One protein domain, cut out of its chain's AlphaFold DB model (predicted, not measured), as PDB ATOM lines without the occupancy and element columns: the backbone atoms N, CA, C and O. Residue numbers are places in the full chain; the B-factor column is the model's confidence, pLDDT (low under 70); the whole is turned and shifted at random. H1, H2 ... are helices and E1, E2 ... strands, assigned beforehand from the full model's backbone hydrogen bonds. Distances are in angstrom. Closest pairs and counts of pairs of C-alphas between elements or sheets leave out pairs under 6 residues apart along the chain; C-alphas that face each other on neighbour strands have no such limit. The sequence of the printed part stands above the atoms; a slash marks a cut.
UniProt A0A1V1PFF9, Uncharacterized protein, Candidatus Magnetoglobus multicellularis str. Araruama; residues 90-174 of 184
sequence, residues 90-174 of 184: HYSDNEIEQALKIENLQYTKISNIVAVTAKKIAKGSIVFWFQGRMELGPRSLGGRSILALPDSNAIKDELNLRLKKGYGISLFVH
ATOM      1  N   HIS A  90     -55.744   2.955 -35.659       93.19
ATOM      2  CA  HIS A  90     -55.724   1.613 -35.089       93.19
ATOM      3  C   HIS A  90     -54.431   0.919 -35.516       93.19
ATOM      4  O   HIS A  90     -53.978   1.155 -36.631       93.19
ATOM      5  N   TYR A  91     -53.902   0.039 -34.669       93.75
ATOM      6  CA  TYR A  91     -52.764  -0.812 -35.009       93.75
ATOM      7  C   TYR A  91     -53.148  -2.264 -34.763       93.75
ATOM      8  O   TYR A  91     -53.655  -2.605 -33.694       93.75
ATOM      9  N   SER A  92     -52.940  -3.093 -35.773       93.44
ATOM     10  CA  SER A  92     -53.124  -4.534 -35.701       93.44
ATOM     11  C   SER A  92     -52.057  -5.193 -34.830       93.44
ATOM     12  O   SER A  92     -50.958  -4.671 -34.637       93.44
ATOM     13  N   ASP A  93     -52.371  -6.396 -34.354       90.62
ATOM     14  CA  ASP A  93     -51.436  -7.250 -33.621       90.62
ATOM     15  C   ASP A  93     -50.109  -7.447 -34.364       90.62
ATOM     16  O   ASP A  93     -49.054  -7.432 -33.738       90.62
ATOM     17  N   ASN A  94     -50.155  -7.588 -35.692       93.94
ATOM     18  CA  ASN A  94     -48.965  -7.795 -36.514       93.94
ATOM     19  C   ASN A  94     -48.086  -6.541 -36.574       93.94
ATOM     20  O   ASN A  94     -46.871  -6.651 -36.441       93.94
ATOM     21  N   GLU A  95     -48.683  -5.356 -36.740       94.88
ATOM     22  CA  GLU A  95     -47.941  -4.085 -36.734       94.88
ATOM     23  C   GLU A  95     -47.274  -3.846 -35.376       94.88
ATOM     24  O   GLU A  95     -46.113  -3.440 -35.306       94.88
ATOM     25  N   ILE A  96     -47.989  -4.152 -34.288       92.38
ATOM     26  CA  ILE A  96     -47.452  -4.068 -32.927       92.38
ATOM     27  C   ILE A  96     -46.288  -5.048 -32.759       92.38
ATOM     28  O   ILE A  96     -45.223  -4.654 -32.288       92.38
ATOM     29  N   GLU A  97     -46.456  -6.309 -33.156       92.44
ATOM     30  CA  GLU A  97     -45.413  -7.326 -33.028       92.44
ATOM     31  C   GLU A  97     -44.160  -6.973 -33.843       92.44
ATOM     32  O   GLU A  97     -43.038  -7.131 -33.360       92.44
ATOM     33  N   GLN A  98     -44.336  -6.459 -35.060       94.44
ATOM     34  CA  GLN A  98     -43.235  -5.982 -35.895       94.44
ATOM     35  C   GLN A  98     -42.475  -4.841 -35.220       94.44
ATOM     36  O   GLN A  98     -41.249  -4.905 -35.138       94.44
ATOM     37  N   ALA A  99     -43.181  -3.846 -34.674       93.19
ATOM     38  CA  ALA A  99     -42.550  -2.756 -33.936       93.19
ATOM     39  C   ALA A  99     -41.753  -3.273 -32.722       93.19
ATOM     40  O   ALA A  99     -40.626  -2.844 -32.492       93.19
ATOM     41  N   LEU A 100     -42.288  -4.252 -31.981       91.44
ATOM     42  CA  LEU A 100     -41.593  -4.867 -30.841       91.44
ATOM     43  C   LEU A 100     -40.322  -5.622 -31.255       91.44
ATOM     44  O   LEU A 100     -39.317  -5.555 -30.545       91.44
ATOM     45  N   LYS A 101     -40.359  -6.325 -32.394       91.50
ATOM     46  CA  LYS A 101     -39.200  -7.037 -32.956       91.50
ATOM     47  C   LYS A 101     -38.114  -6.075 -33.427       91.50
ATOM     48  O   LYS A 101     -36.947  -6.319 -33.135       91.50
ATOM     49  N   ILE A 102     -38.493  -4.991 -34.107       95.19
ATOM     50  CA  ILE A 102     -37.565  -3.945 -34.571       95.19
ATOM     51  C   ILE A 102     -36.814  -3.336 -33.381       95.19
ATOM     52  O   ILE A 102     -35.594  -3.208 -33.419       95.19
ATOM     53  N   GLU A 103     -37.525  -3.054 -32.293       92.19
ATOM     54  CA  GLU A 103     -36.948  -2.500 -31.062       92.19
ATOM     55  C   GLU A 103     -36.246  -3.555 -30.178       92.19
ATOM     56  O   GLU A 103     -35.771  -3.242 -29.084       92.19
ATOM     57  N   ASN A 104     -36.181  -4.817 -30.625       92.25
ATOM     58  CA  ASN A 104     -35.591  -5.951 -29.907       92.25
ATOM     59  C   ASN A 104     -36.100  -6.088 -28.454       92.25
ATOM     60  O   ASN A 104     -35.346  -6.366 -27.513       92.25
ATOM     61  N   LEU A 105     -37.400  -5.852 -28.254       88.12
ATOM     62  CA  LEU A 105     -38.036  -5.899 -26.943       88.12
ATOM     63  C   LEU A 105     -38.530  -7.309 -26.630       88.12
ATOM     64  O   LEU A 105     -39.078  -8.008 -27.474       88.12
ATOM     65  N   GLN A 106     -38.383  -7.720 -25.371       88.25
ATOM     66  CA  GLN A 106     -38.958  -8.971 -24.884       88.25
ATOM     67  C   GLN A 106     -40.452  -8.777 -24.610       88.25
ATOM     68  O   GLN A 106     -40.842  -7.898 -23.832       88.25
ATOM     69  N   TYR A 107     -41.287  -9.616 -25.220       86.38
ATOM     70  CA  TYR A 107     -42.738  -9.561 -25.079       86.38
ATOM     71  C   TYR A 107     -43.342 -10.947 -24.862       86.38
ATOM     72  O   TYR A 107     -42.705 -11.988 -25.008       86.38
ATOM     73  N   THR A 108     -44.602 -10.962 -24.444       88.88
ATOM     74  CA  THR A 108     -45.371 -12.191 -24.241       88.88
ATOM     75  C   THR A 108     -46.802 -11.925 -24.662       88.88
ATOM     76  O   THR A 108     -47.361 -10.877 -24.343       88.88
ATOM     77  N   LYS A 109     -47.437 -12.860 -25.361       86.19
ATOM     78  CA  LYS A 109     -48.867 -12.742 -25.642       86.19
ATOM     79  C   LYS A 109     -49.654 -13.205 -24.416       86.19
ATOM     80  O   LYS A 109     -49.409 -14.288 -23.897       86.19
ATOM     81  N   ILE A 110     -50.570 -12.371 -23.929       89.75
ATOM     82  CA  ILE A 110     -51.455 -12.707 -22.808       89.75
ATOM     83  C   ILE A 110     -52.881 -12.759 -23.332       89.75
ATOM     84  O   ILE A 110     -53.352 -11.797 -23.927       89.75
ATOM     85  N   SER A 111     -53.573 -13.864 -23.064       86.00
ATOM     86  CA  SER A 111     -54.965 -14.067 -23.473       86.00
ATOM     87  C   SER A 111     -55.938 -13.144 -22.732       86.00
ATOM     88  O   SER A 111     -56.786 -12.517 -23.353       86.00
ATOM     89  N   ASN A 112     -55.801 -13.009 -21.408       92.31
ATOM     90  CA  ASN A 112     -56.641 -12.127 -20.593       92.31
ATOM     91  C   ASN A 112     -55.850 -10.914 -20.075       92.31
ATOM     92  O   ASN A 112     -55.479 -10.827 -18.898       92.31
ATOM     93  N   ILE A 113     -55.563  -9.977 -20.985       91.44
ATOM     94  CA  ILE A 113     -54.775  -8.768 -20.698       91.44
ATOM     95  C   ILE A 113     -55.427  -7.907 -19.606       91.44
ATOM     96  O   ILE A 113     -54.718  -7.322 -18.787       91.44
ATOM     97  N   VAL A 114     -56.764  -7.877 -19.543       92.81
ATOM     98  CA  VAL A 114     -57.531  -7.081 -18.575       92.81
ATOM     99  C   VAL A 114     -57.312  -7.608 -17.162       92.81
ATOM    100  O   VAL A 114     -56.874  -6.854 -16.294       92.81
ATOM    101  N   ALA A 115     -57.526  -8.908 -16.928       94.25
ATOM    102  CA  ALA A 115     -57.350  -9.506 -15.605       94.25
ATOM    103  C   ALA A 115     -55.897  -9.398 -15.114       94.25
ATOM    104  O   ALA A 115     -55.643  -9.077 -13.950       94.25
ATOM    105  N   VAL A 116     -54.925  -9.618 -16.006       93.44
ATOM    106  CA  VAL A 116     -53.503  -9.499 -15.654       93.44
ATOM    107  C   VAL A 116     -53.128  -8.054 -15.331       93.44
ATOM    108  O   VAL A 116     -52.421  -7.809 -14.348       93.44
ATOM    109  N   THR A 117     -53.614  -7.096 -16.118       92.50
ATOM    110  CA  THR A 117     -53.373  -5.667 -15.889       92.50
ATOM    111  C   THR A 117     -54.002  -5.201 -14.583       92.50
ATOM    112  O   THR A 117     -53.313  -4.582 -13.775       92.50
ATOM    113  N   ALA A 118     -55.251  -5.583 -14.307       93.62
ATOM    114  CA  ALA A 118     -55.925  -5.271 -13.050       93.62
ATOM    115  C   ALA A 118     -55.142  -5.804 -11.839       93.62
ATOM    116  O   ALA A 118     -54.842  -5.053 -10.910       93.62
ATOM    117  N   LYS A 119     -54.702  -7.071 -11.883       94.88
ATOM    118  CA  LYS A 119     -53.874  -7.672 -10.822       94.88
ATOM    119  C   LYS A 119     -52.536  -6.954 -10.641       94.88
ATOM    120  O   LYS A 119     -52.026  -6.880  -9.527       94.88
ATOM    121  N   LYS A 120     -51.936  -6.445 -11.719       92.56
ATOM    122  CA  LYS A 120     -50.686  -5.673 -11.666       92.56
ATOM    123  C   LYS A 120     -50.887  -4.296 -11.046       92.56
ATOM    124  O   LYS A 120     -50.103  -3.925 -10.175       92.56
ATOM    125  N   ILE A 121     -51.932  -3.580 -11.451       92.88
ATOM    126  CA  ILE A 121     -52.285  -2.271 -10.891       92.88
ATOM    127  C   ILE A 121     -52.590  -2.407  -9.396       92.88
ATOM    128  O   ILE A 121     -52.032  -1.659  -8.601       92.88
ATOM    129  N   ALA A 122     -53.367  -3.421  -8.999       93.12
ATOM    130  CA  ALA A 122     -53.664  -3.719  -7.595       93.12
ATOM    131  C   ALA A 122     -52.407  -4.013  -6.754       93.12
ATOM    132  O   ALA A 122     -52.377  -3.755  -5.558       93.12
ATOM    133  N   LYS A 123     -51.340  -4.522  -7.383       92.88
ATOM    134  CA  LYS A 123     -50.021  -4.732  -6.760       92.88
ATOM    135  C   LYS A 123     -49.100  -3.508  -6.850       92.88
ATOM    136  O   LYS A 123     -47.898  -3.631  -6.634       92.88
ATOM    137  N   GLY A 124     -49.634  -2.351  -7.228       90.25
ATOM    138  CA  GLY A 124     -48.910  -1.087  -7.312       90.25
ATOM    139  C   GLY A 124     -48.063  -0.888  -8.571       90.25
ATOM    140  O   GLY A 124     -47.215   0.000  -8.611       90.25
ATOM    141  N   SER A 125     -48.259  -1.699  -9.616       90.19
ATOM    142  CA  SER A 125     -47.552  -1.494 -10.887       90.19
ATOM    143  C   SER A 125     -48.142  -0.324 -11.676       90.19
ATOM    144  O   SER A 125     -49.358  -0.231 -11.832       90.19
ATOM    145  N   ILE A 126     -47.270   0.497 -12.265       89.00
ATOM    146  CA  ILE A 126     -47.631   1.460 -13.313       89.00
ATOM    147  C   ILE A 126     -47.604   0.737 -14.664       89.00
ATOM    148  O   ILE A 126     -46.617   0.078 -15.009       89.00
ATOM    149  N   VAL A 127     -48.695   0.861 -15.410       90.94
ATOM    150  CA  VAL A 127     -48.968   0.148 -16.657       90.94
ATOM    151  C   VAL A 127     -49.260   1.175 -17.746       90.94
ATOM    152  O   VAL A 127     -50.269   1.864 -17.669       90.94
ATOM    153  N   PHE A 128     -48.433   1.289 -18.785       91.12
ATOM    154  CA  PHE A 128     -48.908   1.972 -19.993       91.12
ATOM    155  C   PHE A 128     -49.917   1.082 -20.701       91.12
ATOM    156  O   PHE A 128     -49.730  -0.121 -20.768       91.12
ATOM    157  N   TRP A 129     -50.964   1.655 -21.253       91.88
ATOM    158  CA  TRP A 129     -52.086   0.947 -21.832       91.88
ATOM    159  C   TRP A 129     -52.320   1.456 -23.246       91.88
ATOM    160  O   TRP A 129     -52.668   2.621 -23.447       91.88
ATOM    161  N   PHE A 130     -52.095   0.577 -24.216       92.75
ATOM    162  CA  PHE A 130     -52.260   0.855 -25.636       92.75
ATOM    163  C   PHE A 130     -53.234  -0.166 -26.218       92.75
ATOM    164  O   PHE A 130     -52.882  -1.324 -26.430       92.75
ATOM    165  N   GLN A 131     -54.478   0.242 -26.439       89.94
ATOM    166  CA  GLN A 131     -55.519  -0.640 -26.961       89.94
ATOM    167  C   GLN A 131     -56.367   0.080 -27.996       89.94
ATOM    168  O   GLN A 131     -56.651   1.269 -27.859       89.94
ATOM    169  N   GLY A 132     -56.787  -0.658 -29.022       91.19
ATOM    170  CA  GLY A 132     -57.732  -0.184 -30.024       91.19
ATOM    171  C   GLY A 132     -57.317   1.120 -30.713       91.19
ATOM    172  O   GLY A 132     -56.133   1.458 -30.850       91.19
ATOM    173  N   ARG A 133     -58.330   1.848 -31.179       94.25
ATOM    174  CA  ARG A 133     -58.174   3.141 -31.850       94.25
ATOM    175  C   ARG A 133     -57.740   4.223 -30.865       94.25
ATOM    176  O   ARG A 133     -58.060   4.159 -29.685       94.25
ATOM    177  N   MET A 134     -57.014   5.220 -31.357       93.19
ATOM    178  CA  MET A 134     -56.633   6.389 -30.564       93.19
ATOM    179  C   MET A 134     -57.821   7.339 -30.356       93.19
ATOM    180  O   MET A 134     -58.648   7.538 -31.250       93.19
ATOM    181  N   GLU A 135     -57.895   7.937 -29.174       93.56
ATOM    182  CA  GLU A 135     -58.919   8.906 -28.791       93.56
ATOM    183  C   GLU A 135     -58.708  10.261 -29.465       93.56
ATOM    184  O   GLU A 135     -57.588  10.738 -29.631       93.56
ATOM    185  N   LEU A 136     -59.813  10.908 -29.818       92.44
ATOM    186  CA  LEU A 136     -59.851  12.287 -30.261       92.44
ATOM    187  C   LEU A 136     -59.748  13.211 -29.042       92.44
ATOM    188  O   LEU A 136     -60.585  13.161 -28.137       92.44
ATOM    189  N   GLY A 137     -58.794  14.133 -29.088       90.44
ATOM    190  CA  GLY A 137     -58.649  15.188 -28.092       90.44
ATOM    191  C   GLY A 137     -57.411  15.035 -27.213       90.44
ATOM    192  O   GLY A 137     -56.689  14.044 -27.283       90.44
ATOM    193  N   PRO A 138     -57.151  16.030 -26.355       86.81
ATOM    194  CA  PRO A 138     -55.920  16.108 -25.569       86.81
ATOM    195  C   PRO A 138     -55.922  15.211 -24.319       86.81
ATOM    196  O   PRO A 138     -55.014  15.296 -23.493       86.81
ATOM    197  N   ARG A 139     -56.971  14.410 -24.104       87.06
ATOM    198  CA  ARG A 139     -57.142  13.577 -22.907       87.06
ATOM    199  C   ARG A 139     -57.156  12.112 -23.302       87.06
ATOM    200  O   ARG A 139     -57.930  11.717 -24.164       87.06
ATOM    201  N   SER A 140     -56.341  11.319 -22.615       88.62
ATOM    202  CA  SER A 140     -56.411   9.869 -22.722       88.62
ATOM    203  C   SER A 140     -57.633   9.339 -21.975       88.62
ATOM    204  O   SER A 140     -57.949   9.785 -20.870       88.62
ATOM    205  N   LEU A 141     -58.341   8.407 -22.605       90.94
ATOM    206  CA  LEU A 141     -59.621   7.854 -22.164       90.94
ATOM    207  C   LEU A 141     -59.659   6.320 -22.326       90.94
ATOM    208  O   LEU A 141     -60.724   5.729 -22.477       90.94
ATOM    209  N   GLY A 142     -58.494   5.667 -22.238       89.19
ATOM    210  CA  GLY A 142     -58.357   4.209 -22.176       89.19
ATOM    211  C   GLY A 142     -57.859   3.536 -23.458       89.19
ATOM    212  O   GLY A 142     -57.710   2.320 -23.476       89.19
ATOM    213  N   GLY A 143     -57.574   4.288 -24.515       89.75
ATOM    214  CA  GLY A 143     -56.901   3.824 -25.728       89.75
ATOM    215  C   GLY A 143     -55.392   4.044 -25.668       89.75
ATOM    216  O   GLY A 143     -54.628   3.154 -26.043       89.75
ATOM    217  N   ARG A 144     -54.944   5.202 -25.166       92.38
ATOM    218  CA  ARG A 144     -53.522   5.565 -24.995       92.38
ATOM    219  C   ARG A 144     -53.278   6.146 -23.601       92.38
ATOM    220  O   ARG A 144     -53.117   7.352 -23.429       92.38
ATOM    221  N   SER A 145     -53.286   5.296 -22.579       91.88
ATOM    222  CA  SER A 145     -53.328   5.726 -21.174       91.88
ATOM    223  C   SER A 145     -52.154   5.213 -20.349       91.88
ATOM    224  O   SER A 145     -51.493   4.249 -20.706       91.88
ATOM    225  N   ILE A 146     -51.908   5.845 -19.203       91.38
ATOM    226  CA  ILE A 146     -51.102   5.265 -18.126       91.38
ATOM    227  C   ILE A 146     -52.069   4.900 -17.013       91.38
ATOM    228  O   ILE A 146     -52.788   5.760 -16.508       91.38
ATOM    229  N   LEU A 147     -52.097   3.625 -16.657       91.88
ATOM    230  CA  LEU A 147     -52.926   3.070 -15.607       91.88
ATOM    231  C   LEU A 147     -52.065   2.812 -14.375       91.88
ATOM    232  O   LEU A 147     -50.980   2.232 -14.451       91.88
ATOM    233  N   ALA A 148     -52.559   3.256 -13.232       91.88
ATOM    234  CA  ALA A 148     -51.905   3.114 -11.946       91.88
ATOM    235  C   ALA A 148     -52.970   3.098 -10.847       91.88
ATOM    236  O   ALA A 148     -54.128   3.450 -11.086       91.88
ATOM    237  N   LEU A 149     -52.579   2.671  -9.650       92.44
ATOM    238  CA  LEU A 149     -53.483   2.628  -8.512       92.44
ATOM    239  C   LEU A 149     -53.827   4.070  -8.064       92.44
ATOM    240  O   LEU A 149     -52.902   4.864  -7.874       92.44
ATOM    241  N   PRO A 150     -55.115   4.436  -7.920       88.44
ATOM    242  CA  PRO A 150     -55.517   5.830  -7.715       88.44
ATOM    243  C   PRO A 150     -55.348   6.339  -6.274       88.44
ATOM    244  O   PRO A 150     -55.326   7.550  -6.064       88.44
ATOM    245  N   ASP A 151     -55.245   5.448  -5.289       90.25
ATOM    246  CA  ASP A 151     -55.273   5.759  -3.851       90.25
ATOM    247  C   ASP A 151     -53.884   5.770  -3.184       90.25
ATOM    248  O   ASP A 151     -53.766   5.984  -1.978       90.25
ATOM    249  N   SER A 152     -52.808   5.595  -3.956       89.38
ATOM    250  CA  SER A 152     -51.442   5.550  -3.434       89.38
ATOM    251  C   SER A 152     -50.651   6.810  -3.783       89.38
ATOM    252  O   SER A 152     -50.246   7.026  -4.929       89.38
ATOM    253  N   ASN A 153     -50.351   7.622  -2.764       89.12
ATOM    254  CA  ASN A 153     -49.479   8.793  -2.914       89.12
ATOM    255  C   ASN A 153     -48.071   8.404  -3.388       89.12
ATOM    256  O   ASN A 153     -47.514   9.072  -4.254       89.12
ATOM    257  N   ALA A 154     -47.535   7.278  -2.908       89.25
ATOM    258  CA  ALA A 154     -46.230   6.780  -3.336       89.25
ATOM    259  C   ALA A 154     -46.190   6.485  -4.846       89.25
ATOM    260  O   ALA A 154     -45.242   6.862  -5.531       89.25
ATOM    261  N   ILE A 155     -47.242   5.863  -5.393       87.25
ATOM    262  CA  ILE A 155     -47.337   5.574  -6.833       87.25
ATOM    263  C   ILE A 155     -47.506   6.859  -7.642       87.25
ATOM    264  O   ILE A 155     -46.937   6.980  -8.726       87.25
ATOM    265  N   LYS A 156     -48.261   7.833  -7.128       84.06
ATOM    266  CA  LYS A 156     -48.401   9.151  -7.755       84.06
ATOM    267  C   LYS A 156     -47.055   9.872  -7.853       84.06
ATOM    268  O   LYS A 156     -46.737  10.423  -8.908       84.06
ATOM    269  N   ASP A 157     -46.270   9.867  -6.780       86.50
ATOM    270  CA  ASP A 157     -44.957  10.510  -6.752       86.50
ATOM    271  C   ASP A 157     -43.977   9.806  -7.690       86.50
ATOM    272  O   ASP A 157     -43.308  10.460  -8.493       86.50
ATOM    273  N   GLU A 158     -43.982   8.473  -7.684       86.38
ATOM    274  CA  GLU A 158     -43.194   7.660  -8.606       86.38
ATOM    275  C   GLU A 158     -43.581   7.915 -10.071       86.38
ATOM    276  O   GLU A 158     -42.715   8.102 -10.926       86.38
ATOM    277  N   LEU A 159     -44.879   7.985 -10.379       84.06
ATOM    278  CA  LEU A 159     -45.369   8.301 -11.719       84.06
ATOM    279  C   LEU A 159     -44.867   9.674 -12.176       84.06
ATOM    280  O   LEU A 159     -44.329   9.801 -13.276       84.06
ATOM    281  N   ASN A 160     -44.993  10.693 -11.324       82.00
ATOM    282  CA  ASN A 160     -44.514  12.041 -11.624       82.00
ATOM    283  C   ASN A 160     -42.997  12.073 -11.839       82.00
ATOM    284  O   ASN A 160     -42.513  12.772 -12.732       82.00
ATOM    285  N   LEU A 161     -42.244  11.310 -11.045       83.19
ATOM    286  CA  LEU A 161     -40.797  11.207 -11.177       83.19
ATOM    287  C   LEU A 161     -40.404  10.552 -12.505       83.19
ATOM    288  O   LEU A 161     -39.538  11.072 -13.209       83.19
ATOM    289  N   ARG A 162     -41.064   9.451 -12.884       80.38
ATOM    290  CA  ARG A 162     -40.805   8.756 -14.153       80.38
ATOM    291  C   ARG A 162     -41.184   9.593 -15.364       80.38
ATOM    292  O   ARG A 162     -40.421   9.611 -16.323       80.38
ATOM    293  N   LEU A 163     -42.299  10.323 -15.309       76.44
ATOM    294  CA  LEU A 163     -42.701  11.240 -16.380       76.44
ATOM    295  C   LEU A 163     -41.701  12.388 -16.560       76.44
ATOM    296  O   LEU A 163     -41.398  12.753 -17.689       76.44
ATOM    297  N   LYS A 164     -41.145  12.923 -15.465       72.94
ATOM    298  CA  LYS A 164     -40.112  13.971 -15.528       72.94
ATOM    299  C   LYS A 164     -38.755  13.460 -16.013       72.94
ATOM    300  O   LYS A 164     -38.015  14.221 -16.623       72.94
ATOM    301  N   LYS A 165     -38.407  12.208 -15.702       63.22
ATOM    302  CA  LYS A 165     -37.070  11.647 -15.952       63.22
ATOM    303  C   LYS A 165     -36.988  10.666 -17.134       63.22
ATOM    304  O   LYS A 165     -35.901  10.201 -17.448       63.22
ATOM    305  N   GLY A 166     -38.106  10.314 -17.773       53.81
ATOM    306  CA  GLY A 166     -38.139   9.423 -18.943       53.81
ATOM    307  C   GLY A 166     -37.783   7.949 -18.674       53.81
ATOM    308  O   GLY A 166     -37.479   7.212 -19.611       53.81
ATOM    309  N   TYR A 167     -37.792   7.485 -17.417       42.66
ATOM    310  CA  TYR A 167     -37.351   6.125 -17.066       42.66
ATOM    311  C   TYR A 167     -38.423   5.036 -17.247       42.66
ATOM    312  O   TYR A 167     -39.628   5.283 -17.220       42.66
ATOM    313  N   GLY A 168     -37.944   3.795 -17.407       49.28
ATOM    314  CA  GLY A 168     -38.706   2.612 -17.807       49.28
ATOM    315  C   GLY A 168     -39.956   2.307 -16.978       49.28
ATOM    316  O   GLY A 168     -39.918   2.133 -15.762       49.28
ATOM    317  N   ILE A 169     -41.074   2.165 -17.678       48.44
ATOM    318  CA  ILE A 169     -42.379   1.757 -17.155       48.44
ATOM    319  C   ILE A 169     -42.803   0.508 -17.941       48.44
ATOM    320  O   ILE A 169     -42.379   0.307 -19.082       48.44
ATOM    321  N   SER A 170     -43.592  -0.369 -17.317       45.38
ATOM    322  CA  SER A 170     -44.119  -1.547 -18.013       45.38
ATOM    323  C   SER A 170     -45.239  -1.113 -18.953       45.38
ATOM    324  O   SER A 170     -46.223  -0.532 -18.501       45.38
ATOM    325  N   LEU A 171     -45.084  -1.373 -20.248       45.19
ATOM    326  CA  LEU A 171     -46.083  -1.059 -21.265       45.19
ATOM    327  C   LEU A 171     -46.946  -2.287 -21.558       45.19
ATOM    328  O   LEU A 171     -46.467  -3.401 -21.597       45.19
ATOM    329  N   PHE A 172     -48.246  -2.113 -21.692       50.88
ATOM    330  CA  PHE A 172     -49.215  -3.159 -21.979       50.88
ATOM    331  C   PHE A 172     -49.971  -2.729 -23.223       50.88
ATOM    332  O   PHE A 172     -50.809  -1.829 -23.196       50.88
ATOM    333  N   VAL A 173     -49.625  -3.372 -24.330       51.41
ATOM    334  CA  VAL A 173     -50.372  -3.308 -25.582       51.41
ATOM    335  C   VAL A 173     -51.244  -4.572 -25.664       51.41
ATOM    336  O   VAL A 173     -51.142  -5.436 -24.788       51.41
ATOM    337  N   HIS A 174     -52.120  -4.726 -26.666       42.47
ATOM    338  CA  HIS A 174     -52.864  -5.978 -26.934       42.47
ATOM    339  C   HIS A 174     -51.944  -7.227 -26.925       42.47
ATOM    340  O   HIS A 174     -52.387  -8.345 -26.673       42.47
TER     341      HIS A 174
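Overview. This is residues 90 to 174 of the 184 residues of an uncharacterized protein of Candidatus Magnetoglobus multicellularis str. Araruama (UniProt A0A1V1PFF9). A small wall of three strands has helix H2 over one face and its other face bare, while helices H1 and H3 lie far from each other beyond opposite ends of the strands. Residues 98 to 104 at H1 and 160 to 166 at H3 stick out from this body, and a long loop, residues 131 to 143, links E1 and E2. The 85 printed residues have three named helices and three named strands, in the order H1 H2 E1 E2 H3 E3, and the class is mixed, helices and strands. The sheet is mixed, in the order E2 E1 E3. The whole is compact, with a radius of gyration of the C-alphas of 13.6 A and spans of 37 by 29 by 27 A.

Arrangement. H1, residues 93 to 102, and H2, residues 113 to 122, are apart. E1, residues 127 to 130, and E2, residues 144 to 147, form a hairpin of antiparallel strands at 160 degrees; N 129 and O 145 are within hydrogen-bond range at 2.7 A. E3, residues 170 to 173, is the parallel neighbour of E1 at 24 degrees, with N 172 and O 128 within hydrogen-bond range at 2.7 A. E2 and E3 are the edge strands. H2 is on the sheet at a height over the sheet of 9.1 A, making two layers, a helix on one face of a sheet. It lies over E1 and runs along the strands, at 23 degrees to E1 on the local plane; their closest C-alphas are those of Ile 121 and Val 127, 7.1 A apart. H1 is not on the sheet; the closest C-alphas of H1 and E3, those of Ile 96 and Val 173, are 7.9 A apart. H3, residues 153 to 165, is not on the sheet and is apart from H1, H2 and E1. In H1, H2 and H3 every O i to N i+4 pair is within hydrogen-bond range.

Along the chain. H1 begins at C-alpha 93, (-51.436, -7.250, -33.621), and is 14.3 A long from first to last C-alpha. H2 measures 14.1 A. E1, E2 and E3 measure 9.6 A, 9.7 A and 10.0 A, and H3 18.2 A. C-alpha 127, where E1 begins, is at (-48.968, 0.148, -16.657). E3 ends at C-alpha 173, (-50.372, -3.308, -25.582).

Size, cuts and confidence. The C-alphas of Asn 94 and Asn 153 are the two farthest apart, at 37.5 A. The printed part has no cut. The link from E1 to E2 is long, 13 residues. The mean pLDDT of the printed part is 85.3; residues 165 to 174 are under 70, and E3 has a mean of 48.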